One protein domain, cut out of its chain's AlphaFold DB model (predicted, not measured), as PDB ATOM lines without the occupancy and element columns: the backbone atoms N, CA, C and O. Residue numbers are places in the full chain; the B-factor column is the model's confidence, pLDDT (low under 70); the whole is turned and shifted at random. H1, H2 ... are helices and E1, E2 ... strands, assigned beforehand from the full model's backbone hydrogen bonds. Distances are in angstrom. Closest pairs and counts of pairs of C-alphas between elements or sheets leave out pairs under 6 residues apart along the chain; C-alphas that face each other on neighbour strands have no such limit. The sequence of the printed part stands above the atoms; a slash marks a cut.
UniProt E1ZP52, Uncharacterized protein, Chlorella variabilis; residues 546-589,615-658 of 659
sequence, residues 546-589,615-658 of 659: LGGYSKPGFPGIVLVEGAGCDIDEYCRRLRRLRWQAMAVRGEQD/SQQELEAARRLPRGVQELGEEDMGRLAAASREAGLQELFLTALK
ATOM      1  N   LEU A 546     -38.835  27.701  21.390       97.44
ATOM      2  CA  LEU A 546     -39.471  28.581  22.362       97.44
ATOM      3  C   LEU A 546     -40.740  29.204  21.785       97.44
ATOM      4  O   LEU A 546     -40.948  29.274  20.573       97.44
ATOM      5  N   GLY A 547     -41.627  29.627  22.677       98.00
ATOM      6  CA  GLY A 547     -42.846  30.353  22.342       98.00
ATOM      7  C   GLY A 547     -42.849  31.706  23.018       98.00
ATOM      8  O   GLY A 547     -42.182  31.873  24.035       98.00
ATOM      9  N   GLY A 548     -43.570  32.671  22.454       97.94
ATOM     10  CA  GLY A 548     -43.733  33.972  23.094       97.94
ATOM     11  C   GLY A 548     -43.732  35.160  22.153       97.94
ATOM     12  O   GLY A 548     -44.083  35.055  20.978       97.94
ATOM     13  N   TYR A 549     -43.351  36.309  22.700       98.25
ATOM     14  CA  TYR A 549     -43.442  37.605  22.044       98.25
ATOM     15  C   TYR A 549     -42.177  38.432  22.267       98.25
ATOM     16  O   TYR A 549     -41.587  38.427  23.345       98.25
ATOM     17  N   SER A 550     -41.795  39.208  21.258       97.44
ATOM     18  CA  SER A 550     -40.739  40.215  21.334       97.44
ATOM     19  C   SER A 550     -41.295  41.544  20.838       97.44
ATOM     20  O   SER A 550     -41.546  41.702  19.644       97.44
ATOM     21  N   LYS A 551     -41.470  42.512  21.740       96.75
ATOM     22  CA  LYS A 551     -41.899  43.871  21.399       96.75
ATOM     23  C   LYS A 551     -40.694  44.819  21.466       96.75
ATOM     24  O   LYS A 551     -40.224  45.123  22.567       96.75
ATOM     25  N   PRO A 552     -40.168  45.285  20.320       92.81
ATOM     26  CA  PRO A 552     -39.108  46.278  20.283       92.81
ATOM     27  C   PRO A 552     -39.647  47.677  20.623       92.81
ATOM     28  O   PRO A 552     -40.844  47.939  20.536       92.81
ATOM     29  N   GLY A 553     -38.745  48.592  20.977       89.25
ATOM     30  CA  GLY A 553     -39.075  49.979  21.326       89.25
ATOM     31  C   GLY A 553     -38.955  50.247  22.823       89.25
ATOM     32  O   GLY A 553     -38.361  49.452  23.546       89.25
ATOM     33  N   PHE A 554     -39.483  51.382  23.282       86.94
ATOM     34  CA  PHE A 554     -39.518  51.742  24.700       86.94
ATOM     35  C   PHE A 554     -40.966  51.695  25.231       86.94
ATOM     36  O   PHE A 554     -41.834  52.343  24.646       86.94
ATOM     37  N   PRO A 555     -41.244  50.955  26.322       91.69
ATOM     38  CA  PRO A 555     -40.376  49.942  26.927       91.69
ATOM     39  C   PRO A 555     -40.292  48.690  26.032       91.69
ATOM     40  O   PRO A 555     -41.278  48.292  25.405       91.69
ATOM     41  N   GLY A 556     -39.101  48.093  25.963       93.75
ATOM     42  CA  GLY A 556     -38.827  46.894  25.169       93.75
ATOM     43  C   GLY A 556     -38.951  45.653  26.039       93.75
ATOM     44  O   GLY A 556     -38.380  45.613  27.128       93.75
ATOM     45  N   ILE A 557     -39.702  44.654  25.578       96.06
ATOM     46  CA  ILE A 557     -40.026  43.461  26.369       96.06
ATOM     47  C   ILE A 557     -39.952  42.205  25.503       96.06
ATOM     48  O   ILE A 557     -40.414  42.183  24.361       96.06
ATOM     49  N   VAL A 558     -39.356  41.157  26.065       97.00
ATOM     50  CA  VAL A 558     -39.293  39.817  25.481       97.00
ATOM     51  C   VAL A 558     -39.895  38.861  26.502       97.00
ATOM     52  O   VAL A 558     -39.373  38.735  27.606       97.00
ATOM     53  N   LEU A 559     -41.011  38.234  26.137       97.62
ATOM     54  CA  LEU A 559     -41.698  37.216  26.923       97.62
ATOM     55  C   LEU A 559     -41.474  35.880  26.221       97.62
ATOM     56  O   LEU A 559     -41.840  35.752  25.053       97.62
ATOM     57  N   VAL A 560     -40.866  34.912  26.900       98.06
ATOM     58  CA  VAL A 560     -40.580  33.588  26.334       98.06
ATOM     59  C   VAL A 560     -40.962  32.477  27.295       98.06
ATOM     60  O   VAL A 560     -40.827  32.632  28.504       98.06
ATOM     61  N   GLU A 561     -41.402  31.355  26.741       97.50
ATOM     62  CA  GLU A 561     -41.653  30.108  27.462       97.50
ATOM     63  C   GLU A 561     -41.119  28.902  26.667       97.50
ATOM     64  O   GLU A 561     -41.035  28.927  25.431       97.50
ATOM     65  N   GLY A 562     -40.773  27.830  27.376       96.44
ATOM     66  CA  GLY A 562     -40.217  26.605  26.811       96.44
ATOM     67  C   GLY A 562     -39.552  25.737  27.877       96.44
ATOM     68  O   GLY A 562     -39.781  25.930  29.070       96.44
ATOM     69  N   ALA A 563     -38.732  24.775  27.453       95.19
ATOM     70  CA  ALA A 563     -37.959  23.962  28.387       95.19
ATOM     71  C   ALA A 563     -36.912  24.828  29.105       95.19
ATOM     72  O   ALA A 563     -36.276  25.673  28.474       95.19
ATOM     73  N   GLY A 564     -36.680  24.587  30.398       94.06
ATOM     74  CA  GLY A 564     -35.744  25.397  31.192       94.06
ATOM     75  C   GLY A 564     -34.338  25.478  30.582       94.06
ATOM     76  O   GLY A 564     -33.765  26.558  30.483       94.06
ATOM     77  N   CYS A 565     -33.818  24.366  30.044       93.81
ATOM     78  CA  CYS A 565     -32.510  24.353  29.380       93.81
ATOM     79  C   CYS A 565     -32.451  25.217  28.107       93.81
ATOM     80  O   CYS A 565     -31.406  25.798  27.802       93.81
ATOM     81  N   ASP A 566     -33.563  25.312  27.380       95.94
ATOM     82  CA  ASP A 566     -33.674  26.099  26.154       95.94
ATOM     83  C   ASP A 566     -33.841  27.588  26.478       95.94
ATOM     84  O   ASP A 566     -33.218  28.432  25.833       95.94
ATOM     85  N   ILE A 567     -34.605  27.920  27.527       96.88
ATOM     86  CA  ILE A 567     -34.699  29.285  28.067       96.88
ATOM     87  C   ILE A 567     -33.320  29.760  28.541       96.88
ATOM     88  O   ILE A 567     -32.890  30.858  28.177       96.88
ATOM     89  N   ASP A 568     -32.581  28.926  29.275       95.25
ATOM     90  CA  ASP A 568     -31.231  29.238  29.751       95.25
ATOM     91  C   ASP A 568     -30.264  29.556  28.605       95.25
ATOM     92  O   ASP A 568     -29.523  30.549  28.648       95.25
ATOM     93  N   GLU A 569     -30.262  28.725  27.560       96.31
ATOM     94  CA  GLU A 569     -29.449  28.949  26.364       96.31
ATOM     95  C   GLU A 569     -29.896  30.212  25.615       96.31
ATOM     96  O   GLU A 569     -29.052  31.008  25.191       96.31
ATOM     97  N   TYR A 570     -31.200  30.467  25.515       97.06
ATOM     98  CA  TYR A 570     -31.728  31.684  24.905       97.06
ATOM     99  C   TYR A 570     -31.284  32.940  25.662       97.06
ATOM    100  O   TYR A 570     -30.715  33.858  25.064       97.06
ATOM    101  N   CYS A 571     -31.428  32.964  26.989       95.25
ATOM    102  CA  CYS A 571     -30.937  34.044  27.840       95.25
ATOM    103  C   CYS A 571     -29.416  34.216  27.723       95.25
ATOM    104  O   CYS A 571     -28.916  35.345  27.694       95.25
ATOM    105  N   ARG A 572     -28.654  33.121  27.616       94.56
ATOM    106  CA  ARG A 572     -27.202  33.157  27.385       94.56
ATOM    107  C   ARG A 572     -26.854  33.812  26.046       94.56
ATOM    108  O   ARG A 572     -25.918  34.613  26.008       94.56
ATOM    109  N   ARG A 573     -27.595  33.524  24.970       95.81
ATOM    110  CA  ARG A 573     -27.423  34.173  23.657       95.81
ATOM    111  C   ARG A 573     -27.815  35.648  23.691       95.81
ATOM    112  O   ARG A 573     -27.052  36.479  23.206       95.81
ATOM    113  N   LEU A 574     -28.934  35.988  24.332       94.00
ATOM    114  CA  LEU A 574     -29.387  37.373  24.496       94.00
ATOM    115  C   LEU A 574     -28.363  38.234  25.242       94.00
ATOM    116  O   LEU A 574     -28.041  39.320  24.778       94.00
ATOM    117  N   ARG A 575     -27.769  37.735  26.334       91.56
ATOM    118  CA  ARG A 575     -26.727  38.465  27.088       91.56
ATOM    119  C   ARG A 575     -25.453  38.742  26.276       91.56
ATOM    120  O   ARG A 575     -24.677  39.615  26.649       91.56
ATOM    121  N   ARG A 576     -25.209  38.002  25.185       90.56
ATOM    122  CA  ARG A 576     -24.084  38.256  24.264       90.56
ATOM    123  C   ARG A 576     -24.389  39.367  23.264       90.56
ATOM    124  O   ARG A 576     -23.453  39.974  22.743       90.56
ATOM    125  N   LEU A 577     -25.668  39.646  23.002       87.25
ATOM    126  CA  LEU A 577     -26.049  40.856  22.291       87.25
ATOM    127  C   LEU A 577     -25.663  42.025  23.198       87.25
ATOM    128  O   LEU A 577     -26.115  42.105  24.336       87.25
ATOM    129  N   ARG A 578     -24.799  42.932  22.727       74.88
ATOM    130  CA  ARG A 578     -24.323  44.096  23.504       74.88
ATOM    131  C   ARG A 578     -25.419  45.156  23.685       74.88
ATOM    132  O   ARG A 578     -25.129  46.350  23.701       74.88
ATOM    133  N   TRP A 579     -26.680  44.738  23.768       76.38
ATOM    134  CA  TRP A 579     -27.808  45.620  23.980       76.38
ATOM    135  C   TRP A 579     -27.761  46.074  25.438       76.38
ATOM    136  O   TRP A 579     -28.038  45.306  26.361       76.38
ATOM    137  N   GLN A 580     -27.310  47.311  25.647       58.78
ATOM    138  CA  GLN A 580     -27.303  47.921  26.970       58.78
ATOM    139  C   GLN A 580     -28.734  47.852  27.530       58.78
ATOM    140  O   GLN A 580     -29.672  48.285  26.868       58.78
ATOM    141  N   ALA A 581     -28.880  47.278  28.729       70.56
ATOM    142  CA  ALA A 581     -30.119  47.166  29.514       70.56
ATOM    143  C   ALA A 581     -31.052  45.947  29.316       70.56
ATOM    144  O   ALA A 581     -32.154  45.960  29.871       70.56
ATOM    145  N   MET A 582     -30.642  44.851  28.659       85.25
ATOM    146  CA  MET A 582     -31.399  43.590  28.795       85.25
ATOM    147  C   MET A 582     -31.192  42.966  30.183       85.25
ATOM    148  O   MET A 582     -30.076  42.607  30.555       85.25
ATOM    149  N   ALA A 583     -32.276  42.803  30.941       91.25
ATOM    150  CA  ALA A 583     -32.281  42.128  32.234       91.25
ATOM    151  C   ALA A 583     -33.493  41.199  32.327       91.25
ATOM    152  O   ALA A 583     -34.585  41.566  31.897       91.25
ATOM    153  N   VAL A 584     -33.303  40.017  32.915       94.56
ATOM    154  CA  VAL A 584     -34.422  39.148  33.300       94.56
ATOM    155  C   VAL A 584     -35.100  39.805  34.500       94.56
ATOM    156  O   VAL A 584     -34.435  40.116  35.487       94.56
ATOM    157  N   ARG A 585     -36.395  40.109  34.372       94.94
ATOM    158  CA  ARG A 585     -37.166  40.837  35.396       94.94
ATOM    159  C   ARG A 585     -38.080  39.936  36.213       94.94
ATOM    160  O   ARG A 585     -38.293  40.224  37.381       94.94
ATOM    161  N   GLY A 586     -38.587  38.875  35.605       95.62
ATOM    162  CA  GLY A 586     -39.429  37.879  36.245       95.62
ATOM    163  C   GLY A 586     -39.230  36.536  35.561       95.62
ATOM    164  O   GLY A 586     -38.919  36.485  34.370       95.62
ATOM    165  N   GLU A 587     -39.391  35.480  36.339       96.44
ATOM    166  CA  GLU A 587     -39.294  34.086  35.927       96.44
ATOM    167  C   GLU A 587     -40.380  33.323  36.681       96.44
ATOM    168  O   GLU A 587     -40.663  33.623  37.844       96.44
ATOM    169  N   GLN A 588     -41.035  32.394  35.997       96.00
ATOM    170  CA  GLN A 588     -42.069  31.553  36.576       96.00
ATOM    171  C   GLN A 588     -41.835  30.129  36.090       96.00
ATOM    172  O   GLN A 588     -42.040  29.830  34.916       96.00
ATOM    173  N   ASP A 589     -41.430  29.270  37.018       94.50
ATOM    174  CA  ASP A 589     -41.260  27.849  36.763       94.50
ATOM    175  C   ASP A 589     -42.560  27.110  37.053       94.50
ATOM    176  O   ASP A 589     -43.130  27.222  38.143       94.50
ATOM    177  N   SER A 615     -40.738  15.221  27.422       87.50
ATOM    178  CA  SER A 615     -41.073  14.984  26.021       87.50
ATOM    179  C   SER A 615     -41.543  16.290  25.375       87.50
ATOM    180  O   SER A 615     -42.258  17.090  25.984       87.50
ATOM    181  N   GLN A 616     -41.185  16.508  24.108       87.44
ATOM    182  CA  GLN A 616     -41.637  17.687  23.360       87.44
ATOM    183  C   GLN A 616     -43.174  17.797  23.342       87.44
ATOM    184  O   GLN A 616     -43.719  18.895  23.327       87.44
ATOM    185  N   GLN A 617     -43.884  16.668  23.404       90.19
ATOM    186  CA  GLN A 617     -45.343  16.628  23.426       90.19
ATOM    187  C   GLN A 617     -45.939  17.170  24.739       90.19
ATOM    188  O   GLN A 617     -46.938  17.883  24.691       90.19
ATOM    189  N   GLU A 618     -45.329  16.880  25.892       91.00
ATOM    190  CA  GLU A 618     -45.745  17.446  27.187       91.00
ATOM    191  C   GLU A 618     -45.497  18.958  27.228       91.00
ATOM    192  O   GLU A 618     -46.385  19.719  27.612       91.00
ATOM    193  N   LEU A 619     -44.329  19.398  26.741       91.31
ATOM    194  CA  LEU A 619     -44.006  20.820  26.585       91.31
ATOM    195  C   LEU A 619     -45.018  21.536  25.689       91.31
ATOM    196  O   LEU A 619     -45.454  22.642  25.992       91.31
ATOM    197  N   GLU A 620     -45.388  20.919  24.567       93.38
ATOM    198  CA  GLU A 620     -46.371  21.469  23.637       93.38
ATOM    199  C   GLU A 620     -47.787  21.507  24.219       93.38
ATOM    200  O   GLU A 620     -48.534  22.426  23.887       93.38
ATOM    201  N   ALA A 621     -48.151  20.556  25.083       93.19
ATOM    202  CA  ALA A 621     -49.446  20.526  25.760       93.19
ATOM    203  C   ALA A 621     -49.549  21.554  26.902       93.19
ATOM    204  O   ALA A 621     -50.632  22.081  27.144       93.19
ATOM    205  N   ALA A 622     -48.438  21.848  27.583       93.56
ATOM    206  CA  ALA A 622     -48.372  22.835  28.667       93.56
ATOM    207  C   ALA A 622     -48.208  24.289  28.176       93.56
ATOM    208  O   ALA A 622     -48.318  25.230  28.961       93.56
ATOM    209  N   ARG A 623     -47.928  24.475  26.884       95.75
ATOM    210  CA  ARG A 623     -47.624  25.765  26.257       95.75
ATOM    211  C   ARG A 623     -48.820  26.728  26.300       95.75
ATOM    212  O   ARG A 623     -49.918  26.356  25.887       95.75
ATOM    213  N   ARG A 624     -48.605  27.975  26.738       97.25
ATOM    214  CA  ARG A 624     -49.641  29.030  26.841       97.25
ATOM    215  C   ARG A 624     -49.498  30.123  25.780       97.25
ATOM    216  O   ARG A 624     -50.480  30.745  25.385       97.25
ATOM    217  N   LEU A 625     -48.280  30.353  25.312       97.44
ATOM    218  CA  LEU A 625     -47.876  31.320  24.300       97.44
ATOM    219  C   LEU A 625     -47.776  30.663  22.911       97.44
ATOM    220  O   LEU A 625     -47.620  29.444  22.781       97.44
ATOM    221  N   PRO A 626     -47.848  31.445  21.818       97.44
ATOM    222  CA  PRO A 626     -47.729  30.891  20.474       97.44
ATOM    223  C   PRO A 626     -46.378  30.203  20.253       97.44
ATOM    224  O   PRO A 626     -45.361  30.586  20.826       97.44
ATOM    225  N   ARG A 627     -46.358  29.201  19.365       96.25
ATOM    226  CA  ARG A 627     -45.110  28.563  18.923       96.25
ATOM    227  C   ARG A 627     -44.251  29.558  18.146       96.25
ATOM    228  O   ARG A 627     -44.748  30.228  17.239       96.25
ATOM    229  N   GLY A 628     -42.958  29.581  18.464       96.69
ATOM    230  CA  GLY A 628     -42.027  30.579  17.957       96.69
ATOM    231  C   GLY A 628     -42.202  31.924  18.661       96.69
ATOM    232  O   GLY A 628     -43.295  32.298  19.085       96.69
ATOM    233  N   VAL A 629     -41.111  32.677  18.769       97.94
ATOM    234  CA  VAL A 629     -41.154  34.039  19.307       97.94
ATOM    235  C   VAL A 629     -41.671  34.978  18.222       97.94
ATOM    236  O   VAL A 629     -41.025  35.148  17.190       97.94
ATOM    237  N   GLN A 630     -42.836  35.586  18.434       97.94
ATOM    238  CA  GLN A 630     -43.445  36.510  17.476       97.94
ATOM    239  C   GLN A 630     -42.998  37.951  17.738       97.94
ATOM    240  O   GLN A 630     -43.084  38.441  18.863       97.94
ATOM    241  N   GLU A 631     -42.549  38.656  16.699       97.50
ATOM    242  CA  GLU A 631     -42.276  40.093  16.801       97.50
ATOM    243  C   GLU A 631     -43.585  40.881  16.756       97.50
ATOM    244  O   GLU A 631     -44.412  40.689  15.863       97.50
ATOM    245  N   LEU A 632     -43.762  41.765  17.732       97.44
ATOM    246  CA  LEU A 632     -44.873  42.707  17.797       97.44
ATOM    247  C   LEU A 632     -44.408  44.091  17.330       97.44
ATOM    248  O   LEU A 632     -43.227  44.420  17.440       97.44
ATOM    249  N   GLY A 633     -45.318  44.912  16.809       95.62
ATOM    250  CA  GLY A 633     -45.028  46.298  16.451       95.62
ATOM    251  C   GLY A 633     -44.761  47.190  17.669       95.62
ATOM    252  O   GLY A 633     -45.037  46.836  18.817       95.62
ATOM    253  N   GLU A 634     -44.251  48.398  17.426       91.94
ATOM    254  CA  GLU A 634     -43.977  49.378  18.492       91.94
ATOM    255  C   GLU A 634     -45.263  49.821  19.223       91.94
ATOM    256  O   GLU A 634     -45.236  50.084  20.428       91.94
ATOM    257  N   GLU A 635     -46.401  49.811  18.526       93.06
ATOM    258  CA  GLU A 635     -47.725  50.182  19.052       93.06
ATOM    259  C   GLU A 635     -48.486  48.997  19.684       93.06
ATOM    260  O   GLU A 635     -49.473  49.188  20.394       93.06
ATOM    261  N   ASP A 636     -47.992  47.765  19.535       96.31
ATOM    262  CA  ASP A 636     -48.701  46.535  19.922       96.31
ATOM    263  C   ASP A 636     -48.574  46.180  21.417       96.31
ATOM    264  O   ASP A 636     -48.753  45.027  21.820       96.31
ATOM    265  N   MET A 637     -48.291  47.156  22.289       96.44
ATOM    266  CA  MET A 637     -48.187  46.883  23.731       96.44
ATOM    267  C   MET A 637     -49.524  46.418  24.324       96.44
ATOM    268  O   MET A 637     -49.551  45.515  25.156       96.44
ATOM    269  N   GLY A 638     -50.640  46.996  23.863       96.75
ATOM    270  CA  GLY A 638     -51.976  46.575  24.291       96.75
ATOM    271  C   GLY A 638     -52.277  45.124  23.911       96.75
ATOM    272  O   GLY A 638     -52.846  44.381  24.709       96.75
ATOM    273  N   ARG A 639     -51.819  44.691  22.730       97.38
ATOM    274  CA  ARG A 639     -51.949  43.306  22.267       97.38
ATOM    275  C   ARG A 639     -51.112  42.349  23.112       97.38
ATOM    276  O   ARG A 639     -51.608  41.288  23.477       97.38
ATOM    277  N   LEU A 640     -49.883  42.732  23.465       97.75
ATOM    278  CA  LEU A 640     -49.038  41.941  24.363       97.75
ATOM    279  C   LEU A 640     -49.657  41.803  25.760       97.75
ATOM    280  O   LEU A 640     -49.668  40.708  26.320       97.75
ATOM    281  N   ALA A 641     -50.196  42.893  26.312       97.75
ATOM    282  CA  ALA A 641     -50.859  42.883  27.613       97.75
ATOM    283  C   ALA A 641     -52.104  41.978  27.613       97.75
ATOM    284  O   ALA A 641     -52.306  41.210  28.554       97.75
ATOM    285  N   ALA A 642     -52.915  42.037  26.550       97.94
ATOM    286  CA  ALA A 642     -54.078  41.168  26.375       97.94
ATOM    287  C   ALA A 642     -53.669  39.691  26.267       97.94
ATOM    288  O   ALA A 642     -54.167  38.875  27.038       97.94
ATOM    289  N   ALA A 643     -52.693  39.369  25.412       97.69
ATOM    290  CA  ALA A 643     -52.180  38.007  25.260       97.69
ATOM    291  C   ALA A 643     -51.581  37.459  26.569       97.69
ATOM    292  O   ALA A 643     -51.811  36.308  26.925       97.69
ATOM    293  N   SER A 644     -50.866  38.297  27.329       97.69
ATOM    294  CA  SER A 644     -50.313  37.911  28.635       97.69
ATOM    295  C   SER A 644     -51.421  37.628  29.652       97.69
ATOM    296  O   SER A 644     -51.312  36.685  30.427       97.69
ATOM    297  N   ARG A 645     -52.510  38.407  29.642       98.06
ATOM    298  CA  ARG A 645     -53.676  38.167  30.504       98.06
ATOM    299  C   ARG A 645     -54.406  36.878  30.131       98.06
ATOM    300  O   ARG A 645     -54.728  36.099  31.019       98.06
ATOM    301  N   GLU A 646     -54.635  36.644  28.841       97.88
ATOM    302  CA  GLU A 646     -55.269  35.422  28.326       97.88
ATOM    303  C   GLU A 646     -54.448  34.166  28.657       97.88
ATOM    304  O   GLU A 646     -55.017  33.132  28.994       97.88
ATOM    305  N   ALA A 647     -53.117  34.278  28.652       97.12
ATOM    306  CA  ALA A 647     -52.196  33.217  29.055       97.12
ATOM    307  C   ALA A 647     -52.012  33.080  30.583       97.12
ATOM    308  O   ALA A 647     -51.252  32.225  31.034       97.12
ATOM    309  N   GLY A 648     -52.650  33.924  31.405       97.06
ATOM    310  CA  GLY A 648     -52.454  33.918  32.862       97.06
ATOM    311  C   GLY A 648     -51.053  34.363  33.318       97.06
ATOM    312  O   GLY A 648     -50.626  34.015  34.411       97.06
ATOM    313  N   LEU A 649     -50.336  35.130  32.491       97.25
ATOM    314  CA  LEU A 649     -48.979  35.653  32.718       97.25
ATOM    315  C   LEU A 649     -48.972  37.166  33.021       97.25
ATOM    316  O   LEU A 649     -47.965  37.850  32.824       97.25
ATOM    317  N   GLN A 650     -50.103  37.724  33.466       97.19
ATOM    318  CA  GLN A 650     -50.256  39.165  33.704       97.19
ATOM    319  C   GLN A 650     -49.248  39.704  34.731       97.19
ATOM    320  O   GLN A 650     -48.656  40.753  34.497       97.19
ATOM    321  N   GLU A 651     -49.018  38.984  35.829       96.75
ATOM    322  CA  GLU A 651     -48.072  39.399  36.876       96.75
ATOM    323  C   GLU A 651     -46.634  39.475  36.353       96.75
ATOM    324  O   GLU A 651     -45.906  40.429  36.634       96.75
ATOM    325  N   LEU A 652     -46.232  38.514  35.516       95.94
ATOM    326  CA  LEU A 652     -44.899  38.495  34.915       95.94
ATOM    327  C   LEU A 652     -44.726  39.649  33.914       95.94
ATOM    328  O   LEU A 652     -43.676  40.291  33.877       95.94
ATOM    329  N   PHE A 653     -45.784  39.976  33.165       96.69
ATOM    330  CA  PHE A 653     -45.827  41.151  32.295       96.69
ATOM    331  C   PHE A 653     -45.712  42.474  33.077       96.69
ATOM    332  O   PHE A 653     -44.898  43.323  32.712       96.69
ATOM    333  N   LEU A 654     -46.468  42.648  34.169       96.19
ATOM    334  CA  LEU A 654     -46.398  43.850  35.017       96.19
ATOM    335  C   LEU A 654     -45.024  43.993  35.687       96.19
ATOM    336  O   LEU A 654     -44.414  45.063  35.629       96.19
ATOM    337  N   THR A 655     -44.476  42.887  36.196       95.38
ATOM    338  CA  THR A 655     -43.123  42.826  36.771       95.38
ATOM    339  C   THR A 655     -42.060  43.259  35.758       95.38
ATOM    340  O   THR A 655     -41.148  44.024  36.085       95.38
ATOM    341  N   ALA A 656     -42.181  42.825  34.498       93.44
ATOM    342  CA  ALA A 656     -41.264  43.223  33.434       93.44
ATOM    343  C   ALA A 656     -41.321  44.728  33.118       93.44
ATOM    344  O   ALA A 656     -40.291  45.320  32.782       93.44
ATOM    345  N   LEU A 657     -42.494  45.353  33.270       92.44
ATOM    346  CA  LEU A 657     -42.702  46.787  33.058       92.44
ATOM    347  C   LEU A 657     -42.446  47.655  34.299       92.44
ATOM    348  O   LEU A 657     -42.384  48.875  34.155       92.44
ATOM    349  N   LYS A 658     -42.233  47.047  35.476       89.94
ATOM    350  CA  LYS A 658     -42.147  47.732  36.778       89.94
ATOM    351  C   LYS A 658     -43.415  48.537  37.108       89.94
ATOM    352  O   LYS A 658     -43.310  49.681  37.553       89.94
TER     353      LYS A 658
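What this domain is: This is residues 546 to 589 and 615 to 658 of the 659 residues of an uncharacterized protein of Chlorella variabilis (UniProt E1ZP52). A small three-stranded sheet lies between a helical hairpin, H3 and H4, and a long helix, H1, which stands off the sheet's other side near E2. H3 packs over E1 and E2, H4 grazes the E2 side, and short H2 lies out at one end of the longest axis. The printed part has 88 residues, with three strands and four helices in the order E1, E2, H1, H2, E3, H3, H4. The sheet's order is E2, E1, E3, mixed, and the class is mixed, helices and strands. The whole is compact, with a radius of gyration of the C-alphas of 12.8 A and spans of 37 by 30 by 20 A.

Where its parts are: E1 is residues 547 to 551, 13.6 A long, beginning at C-alpha 547 at (-42.846, 30.353, 22.342). E2 is residues 557 to 561, 13.5 A, and E3 residues 628 to 631, 9.6 A. H1 is residues 564 to 576, 18.7 A; H2 residues 616 to 622, 10.0 A; H3 residues 637 to 646, 14.2 A; H4 residues 650 to 657, 10.8 A, ending at C-alpha 657 at (-42.702, 46.787, 33.058).

How they stand to each other: E1 and E2 form an antiparallel hairpin, with N 549 and O 559 2.9 A apart. E1 and E3 are parallel, with N 550 and O 630 2.8 A apart. H3 is on the sheet and runs along the strands, at 18 degrees to E1 on the local plane. H4 only grazes the sheet, with residues 652 to 657. H3 and H4, a helical hairpin, touch at Ser 644 and Gln 650, their closest C-alphas, 5.2 A apart, at a shallow tilt of 31 degrees, opposite ways. H1 is only just not on the sheet, with 4 pairs of C-alphas within 10 A; H1 and H2 are apart. Every O i to N i+4 pair is within hydrogen-bond range in H2, H3 and H4, and 8 of 9 in H1.

The domain as a whole: The C-alphas of Phe 554 and Ser 615, the two farthest apart, are 36.8 A apart. Residues 590 to 614 are not printed, and C-alphas 589 and 615 are 16.8 A apart across this cut. Of the links that are printed whole, each is tight. The mean pLDDT of the printed part is 93.9, and residue 580 is under 70.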